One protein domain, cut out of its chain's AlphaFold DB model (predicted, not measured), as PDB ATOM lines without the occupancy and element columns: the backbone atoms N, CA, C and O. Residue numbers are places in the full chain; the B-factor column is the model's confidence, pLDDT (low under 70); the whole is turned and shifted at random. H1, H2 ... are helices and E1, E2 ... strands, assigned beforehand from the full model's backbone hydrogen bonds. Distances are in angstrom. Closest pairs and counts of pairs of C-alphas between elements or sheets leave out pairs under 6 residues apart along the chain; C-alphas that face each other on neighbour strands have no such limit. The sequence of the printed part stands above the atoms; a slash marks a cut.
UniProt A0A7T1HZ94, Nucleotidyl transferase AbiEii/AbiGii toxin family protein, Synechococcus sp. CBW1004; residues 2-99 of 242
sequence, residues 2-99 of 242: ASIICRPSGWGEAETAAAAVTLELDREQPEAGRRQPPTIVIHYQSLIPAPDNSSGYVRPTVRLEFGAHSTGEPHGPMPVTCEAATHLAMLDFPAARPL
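AT A GLANCE: This is residues 2 to 99 of the 242 residues of the protein "Nucleotidyl transferase AbiEii/AbiGii toxin family protein" of Synechococcus sp. CBW1004 (UniProt A0A7T1HZ94). There is little regular structure: a small antiparallel sheet, order E1, E2, E3, beside a loose loop-rich part with E4 and H1, where residues 7 to 8 pair with 91 to 92 and 80 to 81 with 95 to 96. Residues 51 to 57 stick out. Of 98 printed residues, 22 are in named elements, E1 E2 E3 E4 H1 along the chain, mostly strand. The whole is loose, radius of gyration of the C-alphas 17.7 A, spanning 54 by 39 by 27 A.

IN THESE COORDINATES: E1, residues 24 to 28, begins at C-alpha 24 (92.582, 183.724, 161.043) and is 12.4 A long; E2, residues 39 to 43, is 12.8 A; E3, residues 61 to 65, is 12.6 A. E4 is residues 75 to 77, 7.2 A; H1, residues 83 to 86, 6.1 A, ends at C-alpha 86 (80.300, 172.588, 183.315).

HOW THE PARTS SIT: E1, E2 and E3 form a meander, each strand the antiparallel neighbour of the one before. Hairpin E1 and E2 has N 26 and O 41 within hydrogen-bond range, 2.9 A; hairpin E2 and E3 has N 42 and O 62, 2.8 A. E4 pairs with no named strand. H1, too short for an O i to N i+4 pair, is not on the sheet.

THE WHOLE: The C-alphas farthest apart, Gly 12 and Gly 33, are 54.9 A apart. The printed part has no cut; the E2 to E3 link is long, 17 residues. Residues 2 to 22, 32 to 35 and 49 to 57 have pLDDT under 70.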
ATOM      1  N   ALA A   2      89.845 173.185 159.556       24.88
ATOM      2  CA  ALA A   2      89.389 172.434 160.719       24.88
ATOM      3  C   ALA A   2      88.307 173.281 161.399       24.88
ATOM      4  O   ALA A   2      88.593 174.396 161.829       24.88
ATOM      5  N   SER A   3      87.069 172.790 161.428       29.14
ATOM      6  CA  SER A   3      85.950 173.465 162.089       29.14
ATOM      7  C   SER A   3      85.794 172.890 163.492       29.14
ATOM      8  O   SER A   3      85.594 171.686 163.639       29.14
ATOM      9  N   ILE A   4      85.865 173.731 164.525       40.53
ATOM     10  CA  ILE A   4      85.407 173.347 165.865       40.53
ATOM     11  C   ILE A   4      83.889 173.519 165.863       40.53
ATOM     12  O   ILE A   4      83.391 174.641 165.845       40.53
ATOM     13  N   ILE A   5      83.152 172.411 165.822       46.22
ATOM     14  CA  ILE A   5      81.686 172.418 165.829       46.22
ATOM     15  C   ILE A   5      81.225 172.092 167.250       46.22
ATOM     16  O   ILE A   5      81.338 170.946 167.679       46.22
ATOM     17  N   CYS A   6      80.704 173.086 167.972       46.91
ATOM     18  CA  CYS A   6      79.873 172.834 169.152       46.91
ATOM     19  C   CYS A   6      78.442 172.579 168.668       46.91
ATOM     20  O   CYS A   6      77.919 173.366 167.874       46.91
ATOM     21  N   ARG A   7      77.821 171.480 169.101       52.25
ATOM     22  CA  ARG A   7      76.439 171.135 168.729       52.25
ATOM     23  C   ARG A   7      75.506 171.347 169.924       52.25
ATOM     24  O   ARG A   7      75.935 171.110 171.048       52.25
ATOM     25  N   PRO A   8      74.262 171.805 169.722       52.81
ATOM     26  CA  PRO A   8      73.258 171.779 170.777       52.81
ATOM     27  C   PRO A   8      72.965 170.334 171.185       52.81
ATOM     28  O   PRO A   8      72.769 169.478 170.316       52.81
ATOM     29  N   SER A   9      72.893 170.064 172.485       46.03
ATOM     30  CA  SER A   9      72.598 168.720 172.978       46.03
ATOM     31  C   SER A   9      71.163 168.294 172.605       46.03
ATOM     32  O   SER A   9      70.195 169.029 172.813       46.03
ATOM     33  N   GLY A  10      71.011 167.100 172.013       49.91
ATOM     34  CA  GLY A  10      69.705 166.463 171.748       49.91
ATOM     35  C   GLY A  10      69.058 166.691 170.371       49.91
ATOM     36  O   GLY A  10      67.892 166.336 170.201       49.91
ATOM     37  N   TRP A  11      69.770 167.242 169.383       45.03
ATOM     38  CA  TRP A  11      69.231 167.469 168.032       45.03
ATOM     39  C   TRP A  11      69.711 166.402 167.028       45.03
ATOM     40  O   TRP A  11      70.902 166.109 166.945       45.03
ATOM     41  N   GLY A  12      68.772 165.808 166.273       47.84
ATOM     42  CA  GLY A  12      69.057 164.907 165.141       47.84
ATOM     43  C   GLY A  12      69.703 165.631 163.950       47.84
ATOM     44  O   GLY A  12      69.910 166.838 164.024       47.84
ATOM     45  N   GLU A  13      70.008 164.899 162.864       44.09
ATOM     46  CA  GLU A  13      70.748 165.316 161.643       44.09
ATOM     47  C   GLU A  13      70.109 166.462 160.812       44.09
ATOM     48  O   GLU A  13      70.090 166.431 159.584       44.09
ATOM     49  N   ALA A  14      69.571 167.500 161.448       42.03
ATOM     50  CA  ALA A  14      69.182 168.730 160.783       42.03
ATOM     51  C   ALA A  14      70.422 169.610 160.579       42.03
ATOM     52  O   ALA A  14      71.163 169.915 161.515       42.03
ATOM     53  N   GLU A  15      70.629 170.001 159.327       44.09
ATOM     54  CA  GLU A  15      71.697 170.854 158.823       44.09
ATOM     55  C   GLU A  15      71.708 172.208 159.557       44.09
ATOM     56  O   GLU A  15      71.026 173.165 159.193       44.09
ATOM     57  N   THR A  16      72.465 172.297 160.651       44.72
ATOM     58  CA  THR A  16      72.727 173.576 161.307       44.72
ATOM     59  C   THR A  16      73.652 174.388 160.417       44.72
ATOM     60  O   THR A  16      74.807 174.001 160.215       44.72
ATOM     61  N   ALA A  17      73.184 175.551 159.962       42.75
ATOM     62  CA  ALA A  17      74.061 176.660 159.614       42.75
ATOM     63  C   ALA A  17      74.826 177.051 160.888       42.75
ATOM     64  O   ALA A  17      74.406 177.921 161.650       42.75
ATOM     65  N   ALA A  18      75.911 176.332 161.177       46.31
ATOM     66  CA  ALA A  18      76.858 176.744 162.191       46.31
ATOM     67  C   ALA A  18      77.307 178.146 161.785       46.31
ATOM     68  O   ALA A  18      77.789 178.331 160.666       46.31
ATOM     69  N   ALA A  19      77.115 179.136 162.659       48.12
ATOM     70  CA  ALA A  19      77.813 180.399 162.505       48.12
ATOM     71  C   ALA A  19      79.299 180.042 162.419       48.12
ATOM     72  O   ALA A  19      79.890 179.574 163.394       48.12
ATOM     73  N   ALA A  20      79.860 180.118 161.213       53.59
ATOM     74  CA  ALA A  20      81.238 179.746 160.987       53.59
ATOM     75  C   ALA A  20      82.085 180.740 161.777       53.59
ATOM     76  O   ALA A  20      82.102 181.931 161.469       53.59
ATOM     77  N   VAL A  21      82.744 180.266 162.833       61.50
ATOM     78  CA  VAL A  21      83.759 181.065 163.510       61.50
ATOM     79  C   VAL A  21      84.922 181.168 162.534       61.50
ATOM     80  O   VAL A  21      85.610 180.180 162.273       61.50
ATOM     81  N   THR A  22      85.113 182.350 161.956       64.88
ATOM     82  CA  THR A  22      86.307 182.633 161.166       64.88
ATOM     83  C   THR A  22      87.494 182.656 162.118       64.88
ATOM     84  O   THR A  22      87.558 183.480 163.027       64.88
ATOM     85  N   LEU A  23      88.413 181.717 161.919       77.44
ATOM     86  CA  LEU A  23      89.717 181.714 162.564       77.44
ATOM     87  C   LEU A  23      90.730 182.211 161.537       77.44
ATOM     88  O   LEU A  23      90.841 181.624 160.458       77.44
ATOM     89  N   GLU A  24      91.457 183.271 161.865       81.62
ATOM     90  CA  GLU A  24      92.582 183.724 161.043       81.62
ATOM     91  C   GLU A  24      93.853 183.040 161.544       81.62
ATOM     92  O   GLU A  24      94.076 182.932 162.753       81.62
ATOM     93  N   LEU A  25      94.645 182.503 160.616       86.12
ATOM     94  CA  LEU A  25      95.878 181.787 160.920       86.12
ATOM     95  C   LEU A  25      97.049 182.561 160.342       86.12
ATOM     96  O   LEU A  25      97.226 182.591 159.123       86.12
ATOM     97  N   ASP A  26      97.886 183.076 161.228       87.56
ATOM     98  CA  ASP A  26      99.100 183.784 160.864       87.56
ATOM     99  C   ASP A  26     100.331 182.996 161.291       87.56
ATOM    100  O   ASP A  26     100.395 182.390 162.365       87.56
ATOM    101  N   ARG A  27     101.350 183.010 160.434       86.12
ATOM    102  CA  ARG A  27     102.685 182.547 160.806       86.12
ATOM    103  C   ARG A  27     103.476 183.741 161.319       86.12
ATOM    104  O   ARG A  27     103.730 184.675 160.559       86.12
ATOM    105  N   GLU A  28     103.913 183.678 162.573       83.88
ATOM    106  CA  GLU A  28     104.767 184.716 163.152       83.88
ATOM    107  C   GLU A  28     106.128 184.694 162.434       83.88
ATOM    108  O   GLU A  28     106.767 183.640 162.314       83.88
ATOM    109  N   GLN A  29     106.549 185.840 161.890       78.31
ATOM    110  CA  GLN A  29     107.870 185.960 161.278       78.31
ATOM    111  C   GLN A  29     108.910 186.185 162.379       78.31
ATOM    112  O   GLN A  29     108.718 187.081 163.201       78.31
ATOM    113  N   PRO A  30     110.005 185.405 162.409       71.56
ATOM    114  CA  PRO A  30     111.016 185.563 163.442       71.56
ATOM    115  C   PRO A  30     111.668 186.942 163.339       71.56
ATOM    116  O   PRO A  30     112.077 187.370 162.256       71.56
ATOM    117  N   GLU A  31     111.801 187.624 164.475       71.62
ATOM    118  CA  GLU A  31     112.535 188.888 164.545       71.62
ATOM    119  C   GLU A  31     114.010 188.674 164.167       71.62
ATOM    120  O   GLU A  31     114.662 187.726 164.621       71.62
ATOM    121  N   ALA A  32     114.559 189.574 163.345       68.06
ATOM    122  CA  ALA A  32     115.951 189.497 162.917       68.06
ATOM    123  C   ALA A  32     116.896 189.456 164.132       68.06
ATOM    124  O   ALA A  32     116.874 190.337 164.988       68.06
ATOM    125  N   GLY A  33     117.735 188.419 164.207       64.06
ATOM    126  CA  GLY A  33     118.714 188.250 165.286       64.06
ATOM    127  C   GLY A  33     118.198 187.553 166.552       64.06
ATOM    128  O   GLY A  33     119.004 187.285 167.442       64.06
ATOM    129  N   ARG A  34     116.911 187.182 166.640       64.56
ATOM    130  CA  ARG A  34     116.383 186.345 167.732       64.56
ATOM    131  C   ARG A  34     116.093 184.927 167.250       64.56
ATOM    132  O   ARG A  34     115.386 184.713 166.270       64.56
ATOM    133  N   ARG A  35     116.602 183.926 167.976       65.88
ATOM    134  CA  ARG A  35     116.155 182.537 167.804       65.88
ATOM    135  C   ARG A  35     114.770 182.399 168.424       65.88
ATOM    136  O   ARG A  35     114.652 182.324 169.643       65.88
ATOM    137  N   GLN A  36     113.743 182.375 167.586       71.00
ATOM    138  CA  GLN A  36     112.366 182.120 167.997       71.00
ATOM    139  C   GLN A  36     111.906 180.777 167.421       71.00
ATOM    140  O   GLN A  36     112.273 180.446 166.286       71.00
ATOM    141  N   PRO A  37     111.135 179.979 168.177       81.62
ATOM    142  CA  PRO A  37     110.523 178.788 167.616       81.62
ATOM    143  C   PRO A  37     109.540 179.193 166.506       81.62
ATOM    144  O   PRO A  37     108.895 180.242 166.608       81.62
ATOM    145  N   PRO A  38     109.380 178.374 165.450       88.00
ATOM    146  CA  PRO A  38     108.261 178.522 164.534       88.00
ATOM    147  C   PRO A  38     106.961 178.654 165.327       88.00
ATOM    148  O   PRO A  38     106.700 177.844 166.215       88.00
ATOM    149  N   THR A  39     106.179 179.689 165.027       90.06
ATOM    150  CA  THR A  39     104.965 180.010 165.778       90.06
ATOM    151  C   THR A  39     103.796 180.214 164.825       90.06
ATOM    152  O   THR A  39     103.913 180.919 163.820       90.06
ATOM    153  N   ILE A  40     102.674 179.566 165.137       91.81
ATOM    154  CA  ILE A  40     101.384 179.772 164.476       91.81
ATOM    155  C   ILE A  40     100.483 180.515 165.457       91.81
ATOM    156  O   ILE A  40     100.338 180.094 166.606       91.81
ATOM    157  N   VAL A  41      99.867 181.600 165.007       90.94
ATOM    158  CA  VAL A  41      98.908 182.382 165.783       90.94
ATOM    159  C   VAL A  41      97.528 182.177 165.181       90.94
ATOM    160  O   VAL A  41      97.311 182.417 163.998       90.94
ATOM    161  N   ILE A  42      96.600 181.696 166.000       91.00
ATOM    162  CA  ILE A  42      95.193 181.545 165.640       91.00
ATOM    163  C   ILE A  42      94.437 182.688 166.301       91.00
ATOM    164  O   ILE A  42      94.387 182.765 167.529       91.00
ATOM    165  N   HIS A  43      93.845 183.565 165.505       88.31
ATOM    166  CA  HIS A  43      93.025 184.670 165.982       88.31
ATOM    167  C   HIS A  43      91.569 184.221 166.065       88.31
ATOM    168  O   HIS A  43      91.057 183.571 165.150       88.31
ATOM    169  N   TYR A  44      90.904 184.560 167.167       84.88
ATOM    170  CA  TYR A  44      89.480 184.305 167.349       84.88
ATOM    171  C   TYR A  44      88.767 185.576 167.807       84.88
ATOM    172  O   TYR A  44      89.358 186.458 168.425       84.88
ATOM    173  N   GLN A  45      87.474 185.680 167.518       82.31
ATOM    174  CA  GLN A  45      86.669 186.786 168.019       82.31
ATOM    175  C   GLN A  45      86.285 186.525 169.480       82.31
ATOM    176  O   GLN A  45      85.634 185.524 169.786       82.31
ATOM    177  N   SER A  46      86.670 187.421 170.392       80.06
ATOM    178  CA  SER A  46      86.196 187.349 171.777       80.06
ATOM    179  C   SER A  46      84.720 187.734 171.853       80.06
ATOM    180  O   SER A  46      84.321 188.770 171.325       80.06
ATOM    181  N   LEU A  47      83.921 186.923 172.549       75.31
ATOM    182  CA  LEU A  47      82.518 187.228 172.853       75.31
ATOM    183  C   LEU A  47      82.361 188.118 174.095       75.31
ATOM    184  O   LEU A  47      81.281 188.651 174.338       75.31
ATOM    185  N   ILE A  48      83.430 188.269 174.881       70.88
ATOM    186  CA  ILE A  48      83.458 189.097 176.087       70.88
ATOM    187  C   ILE A  48      84.431 190.256 175.824       70.88
ATOM    188  O   ILE A  48      85.579 189.996 175.438       70.88
ATOM    189  N   PRO A  49      84.007 191.523 175.998       65.62
ATOM    190  CA  PRO A  49      84.920 192.657 175.950       65.62
ATOM    191  C   PRO A  49      86.044 192.451 176.961       65.62
ATOM    192  O   PRO A  49      85.806 191.963 178.067       65.62
ATOM    193  N   ALA A  50      87.274 192.801 176.591       63.75
ATOM    194  CA  ALA A  50      88.361 192.757 177.553       63.75
ATOM    195  C   ALA A  50      88.016 193.686 178.737       63.75
ATOM    196  O   ALA A  50      87.447 194.753 178.493       63.75
ATOM    197  N   PRO A  51      88.319 193.308 179.993       60.97
ATOM    198  CA  PRO A  51      88.099 194.186 181.135       60.97
ATOM    199  C   PRO A  51      88.723 195.563 180.887       60.97
ATOM    200  O   PRO A  51      89.823 195.644 180.320       60.97
ATOM    201  N   ASP A  52      88.050 196.624 181.333       53.22
ATOM    202  CA  ASP A  52      88.633 197.965 181.367       53.22
ATOM    203  C   ASP A  52      89.980 197.877 182.110       53.22
ATOM    204  O   ASP A  52      90.056 197.308 183.199       53.22
ATOM    205  N   ASN A  53      91.060 198.377 181.501       53.53
ATOM    206  CA  ASN A  53      92.456 198.255 181.962       53.53
ATOM    207  C   ASN A  53      93.143 196.880 181.822       53.53
ATOM    208  O   ASN A  53      94.226 196.697 182.384       53.53
ATOM    209  N   SER A  54      92.622 195.927 181.040       53.97
ATOM    210  CA  SER A  54      93.449 194.772 180.664       53.97
ATOM    211  C   SER A  54      94.671 195.270 179.877       53.97
ATOM    212  O   SER A  54      94.559 195.877 178.814       53.97
ATOM    213  N   SER A  55      95.871 195.047 180.409       53.88
ATOM    214  CA  SER A  55      97.145 195.545 179.862       53.88
ATOM    215  C   SER A  55      97.549 194.906 178.517       53.88
ATOM    216  O   SER A  55      98.724 194.870 178.161       53.88
ATOM    217  N   GLY A  56      96.605 194.322 177.770       63.31
ATOM    218  CA  GLY A  56      96.887 193.455 176.624       63.31
ATOM    219  C   GLY A  56      97.555 192.130 177.018       63.31
ATOM    220  O   GLY A  56      98.123 191.445 176.157       63.31
ATOM    221  N   TYR A  57      97.516 191.772 178.309       66.94
ATOM    222  CA  TYR A  57      98.102 190.539 178.841       66.94
ATOM    223  C   TYR A  57      97.408 189.296 178.266       66.94
ATOM    224  O   TYR A  57      98.082 188.386 177.782       66.94
ATOM    225  N   VAL A  58      96.071 189.279 178.233       73.50
ATOM    226  CA  VAL A  58      95.274 188.229 177.583       73.50
ATOM    227  C   VAL A  58      94.774 188.765 176.247       73.50
ATOM    228  O   VAL A  58      94.050 189.755 176.196       73.50
ATOM    229  N   ARG A  59      95.194 188.127 175.153       79.75
ATOM    230  CA  ARG A  59      94.771 188.468 173.790       79.75
ATOM    231  C   ARG A  59      93.822 187.388 173.275       79.75
ATOM    232  O   ARG A  59      93.973 186.234 173.680       79.75
ATOM    233  N   PRO A  60      92.884 187.719 172.371       85.31
ATOM    234  CA  PRO A  60      91.989 186.738 171.769       85.31
ATOM    235  C   PRO A  60      92.715 185.948 170.666       85.31
ATOM    236  O   PRO A  60      92.328 185.929 169.499       85.31
ATOM    237  N   THR A  61      93.839 185.340 171.037       88.06
ATOM    238  CA  THR A  61      94.685 184.539 170.162       88.06
ATOM    239  C   THR A  61      95.134 183.265 170.871       88.06
ATOM    240  O   THR A  61      95.306 183.233 172.090       88.06
ATOM    241  N   VAL A  62      95.339 182.201 170.102       90.00
ATOM    242  CA  VAL A  62      96.013 180.974 170.537       90.00
ATOM    243  C   VAL A  62      97.347 180.911 169.805       90.00
ATOM    244  O   VAL A  62      97.378 180.829 168.580       90.00
ATOM    245  N   ARG A  63      98.455 180.971 170.548       90.31
ATOM    246  CA  ARG A  63      99.813 180.843 169.999       90.31
ATOM    247  C   ARG A  63     100.289 179.401 170.151       90.31
ATOM    248  O   ARG A  63     100.299 178.873 171.259       90.31
ATOM    249  N   LEU A  64     100.680 178.778 169.042       90.94
ATOM    250  CA  LEU A  64     101.259 177.439 168.974       90.94
ATOM    251  C   LEU A  64     102.745 177.569 168.635       90.94
ATOM    252  O   LEU A  64     103.089 177.917 167.507       90.94
ATOM    253  N   GLU A  65     103.610 177.306 169.611       89.88
ATOM    254  CA  GLU A  65     105.066 177.406 169.474       89.88
ATOM    255  C   GLU A  65     105.686 176.009 169.299       89.88
ATOM    256  O   GLU A  65     105.457 175.108 170.106       89.88
ATOM    257  N   PHE A  66     106.499 175.826 168.257       87.00
ATOM    258  CA  PHE A  66     107.123 174.543 167.918       87.00
ATOM    259  C   PHE A  66     108.613 174.561 168.282       87.00
ATOM    260  O   PHE A  66     109.478 174.872 167.464       87.00
ATOM    261  N   GLY A  67     108.927 174.264 169.542       80.25
ATOM    262  CA  GLY A  67     110.304 174.251 170.037       80.25
ATOM    263  C   GLY A  67     111.107 173.041 169.548       80.25
ATOM    264  O   GLY A  67     110.735 171.907 169.817       80.25
ATOM    265  N   ALA A  68     112.257 173.274 168.906       76.06
ATOM    266  CA  ALA A  68     113.166 172.206 168.462       76.06
ATOM    267  C   ALA A  68     114.062 171.637 169.582       76.06
ATOM    268  O   ALA A  68     114.723 170.620 169.395       76.06
ATOM    269  N   HIS A  69     114.114 172.314 170.732       76.19
ATOM    270  CA  HIS A  69     115.011 171.984 171.841       76.19
ATOM    271  C   HIS A  69     114.286 171.371 173.042       76.19
ATOM    272  O   HIS A  69     114.899 171.230 174.086       76.19
ATOM    273  N   SER A  70     112.997 171.038 172.962       70.31
ATOM    274  CA  SER A  70     112.342 170.271 174.030       70.31
ATOM    275  C   SER A  70     112.442 168.792 173.679       70.31
ATOM    276  O   SER A  70     111.985 168.405 172.608       70.31
ATOM    277  N   THR A  71     113.027 167.962 174.550       76.75
ATOM    278  CA  THR A  71     112.919 166.501 174.372       76.75
ATOM    279  C   THR A  71     111.476 166.041 174.580       76.75
ATOM    280  O   THR A  71     111.069 165.028 174.029       76.75
ATOM    281  N   GLY A  72     110.688 166.799 175.354       77.19
ATOM    282  CA  GLY A  72     109.293 166.493 175.644       77.19
ATOM    283  C   GLY A  72     109.095 165.211 176.456       77.19
ATOM    284  O   GLY A  72     107.967 164.753 176.567       77.19
ATOM    285  N   GLU A  73     110.149 164.615 177.011       87.94
ATOM    286  CA  GLU A  73     110.112 163.331 177.723       87.94
ATOM    287  C   GLU A  73     110.488 163.496 179.201       87.94
ATOM    288  O   GLU A  73     111.287 164.359 179.509       87.94
ATOM    289  N   PRO A  74     109.966 162.705 180.145       93.81
ATOM    290  CA  PRO A  74     108.839 161.810 179.964       93.81
ATOM    291  C   PRO A  74     107.552 162.604 179.701       93.81
ATOM    292  O   PRO A  74     107.357 163.707 180.216       93.81
ATOM    293  N   HIS A  75     106.666 162.025 178.895       94.56
ATOM    294  CA  HIS A  75     105.318 162.528 178.652       94.56
ATOM    295  C   HIS A  75     104.298 161.402 178.780       94.56
ATOM    296  O   HIS A  75     104.624 160.219 178.694       94.56
ATOM    297  N   GLY A  76     103.035 161.778 178.950       94.19
ATOM    298  CA  GLY A  76     101.926 160.839 178.976       94.19
ATOM    299  C   GLY A  76     100.638 161.453 178.437       94.19
ATOM    300  O   GLY A  76     100.501 162.676 178.391       94.19
ATOM    301  N   PRO A  77      99.674 160.624 178.006       95.69
ATOM    302  CA  PRO A  77      98.386 161.112 177.537       95.69
ATOM    303  C   PRO A  77      97.544 161.645 178.707       95.69
ATOM    304  O   PRO A  77      97.245 160.896 179.638       95.69
ATOM    305  N   MET A  78      97.086 162.894 178.624       94.94
ATOM    306  CA  MET A  78      96.246 163.541 179.640       94.94
ATOM    307  C   MET A  78      94.870 163.880 179.057       94.94
ATOM    308  O   MET A  78      94.812 164.601 178.063       94.94
ATOM    309  N   PRO A  79      93.755 163.385 179.624       94.94
ATOM    310  CA  PRO A  79      92.428 163.806 179.193       94.94
ATOM    311  C   PRO A  79      92.189 165.273 179.565       94.94
ATOM    312  O   PRO A  79      92.449 165.692 180.690       94.94
ATOM    313  N   VAL A  80      91.665 166.044 178.617       92.88
ATOM    314  CA  VAL A  80      91.293 167.447 178.805       92.88
ATOM    315  C   VAL A  80      89.862 167.645 178.323       92.88
ATOM    316  O   VAL A  80      89.487 167.205 177.233       92.88
ATOM    317  N   THR A  81      89.071 168.327 179.143       91.75
ATOM    318  CA  THR A  81      87.695 168.733 178.846       91.75
ATOM    319  C   THR A  81      87.591 170.251 178.850       91.75
ATOM    320  O   THR A  81      88.331 170.928 179.564       91.75
ATOM    321  N   CYS A  82      86.655 170.800 178.077       89.69
ATOM    322  CA  CYS A  82      86.385 172.231 178.122       89.69
ATOM    323  C   CYS A  82      85.795 172.615 179.486       89.69
ATOM    324  O   CYS A  82      84.791 172.051 179.909       89.69
ATOM    325  N   GLU A  83      86.383 173.600 180.159       86.44
ATOM    326  CA  GLU A  83      85.867 174.109 181.437       86.44
ATOM    327  C   GLU A  83      84.435 174.647 181.305       86.44
ATOM    328  O   GLU A  83      83.585 174.396 182.162       86.44
ATOM    329  N   ALA A  84      84.137 175.304 180.178       87.81
ATOM    330  CA  ALA A  84      82.811 175.834 179.887       87.81
ATOM    331  C   ALA A  84      81.732 174.742 179.798       87.81
ATOM    332  O   ALA A  84      80.564 175.053 180.005       87.81
ATOM    333  N   ALA A  85      82.100 173.470 179.584       88.38
ATOM    334  CA  ALA A  85      81.151 172.355 179.564       88.38
ATOM    335  C   ALA A  85      80.368 172.221 180.877       88.38
ATOM    336  O   ALA A  85      79.207 171.828 180.866       88.38
ATOM    337  N   THR A  86      80.972 172.606 182.005       88.50
ATOM    338  CA  THR A  86      80.300 172.588 183.315       88.50
ATOM    339  C   THR A  86      79.300 173.732 183.501       88.50
ATOM    340  O   THR A  86      78.409 173.643 184.341       88.50
ATOM    341  N   HIS A  87      79.419 174.796 182.703       89.00
ATOM    342  CA  HIS A  87      78.599 176.005 182.797       89.00
ATOM    343  C   HIS A  87      77.585 176.136 181.653       89.00
ATOM    344  O   HIS A  87      76.591 176.846 181.792       89.00
ATOM    345  N   LEU A  88      77.817 175.453 180.530       88.44
ATOM    346  CA  LEU A  88      77.035 175.549 179.300       88.44
ATOM    347  C   LEU A  88      76.492 174.174 178.892       88.44
ATOM    348  O   LEU A  88      76.805 173.660 177.823       88.44
ATOM    349  N   ALA A  89      75.639 173.587 179.736       87.44
ATOM    350  CA  ALA A  89      75.058 172.252 179.521       87.44
ATOM    351  C   ALA A  89      74.199 172.120 178.240       87.44
ATOM    352  O   ALA A  89      73.854 171.014 177.827       87.44
ATOM    353  N   MET A  90      73.842 173.244 177.610       87.50
ATOM    354  CA  MET A  90      73.128 173.278 176.332       87.50
ATOM    355  C   MET A  90      74.029 173.019 175.112       87.50
ATOM    356  O   MET A  90      73.512 172.923 174.001       87.50
ATOM    357  N   LEU A  91      75.352 172.938 175.295       85.38
ATOM    358  CA  LEU A  91      76.331 172.714 174.232       85.38
ATOM    359  C   LEU A  91      77.133 171.433 174.478       85.38
ATOM    360  O   LEU A  91      77.598 171.175 175.587       85.38
ATOM    361  N   ASP A  92      77.372 170.687 173.405       83.75
ATOM    362  CA  ASP A  92      78.322 169.585 173.373       83.75
ATOM    363  C   ASP A  92      79.731 170.128 173.109       83.75
ATOM    364  O   ASP A  92      79.993 170.761 172.080       83.75
ATOM    365  N   PHE A  93      80.651 169.850 174.035       86.69
ATOM    366  CA  PHE A  93      82.055 170.244 173.933       86.69
ATOM    367  C   PHE A  93      82.946 169.056 173.560       86.69
ATOM    368  O   PHE A  93      82.752 167.954 174.082       86.69
ATOM    369  N   PRO A  94      83.974 169.262 172.718       87.88
ATOM    370  CA  PRO A  94      84.937 168.214 172.423       87.88
ATOM    371  C   PRO A  94      85.783 167.883 173.660       87.88
ATOM    372  O   PRO A  94      86.158 168.761 174.442       87.88
ATOM    373  N   ALA A  95      86.137 166.607 173.790       88.81
ATOM    374  CA  ALA A  95      87.192 166.146 174.682       88.81
ATOM    375  C   ALA A  95      88.458 165.852 173.870       88.81
ATOM    376  O   ALA A  95      88.386 165.431 172.713       88.81
ATOM    377  N   ALA A  96      89.621 166.049 174.482       92.56
ATOM    378  CA  ALA A  96      90.912 165.752 173.874       92.56
ATOM    379  C   ALA A  96      91.770 164.904 174.815       92.56
ATOM    380  O   ALA A  96      91.559 164.881 176.028       92.56
ATOM    381  N   ARG A  97      92.760 164.208 174.254       95.94
ATOM    382  CA  ARG A  97      93.741 163.435 175.025       95.94
ATOM    383  C   ARG A  97      95.167 163.687 174.517       95.94
ATOM    384  O   ARG A  97      95.771 162.775 173.953       95.94
ATOM    385  N   PRO A  98      95.684 164.927 174.628       94.44
ATOM    386  CA  PRO A  98      97.040 165.254 174.190       94.44
ATOM    387  C   PRO A  98      98.106 164.512 175.002       94.44
ATOM    388  O   PRO A  98      97.879 164.133 176.152       94.44
ATOM    389  N   LEU A  99      99.293 164.361 174.413       94.50
ATOM    390  CA  LEU A  99     100.503 164.031 175.161       94.50
ATOM    391  C   LEU A  99     100.988 165.289 175.883       94.50
ATOM    392  O   LEU A  99     101.154 166.336 175.259       94.50
TER     393      LEU A  99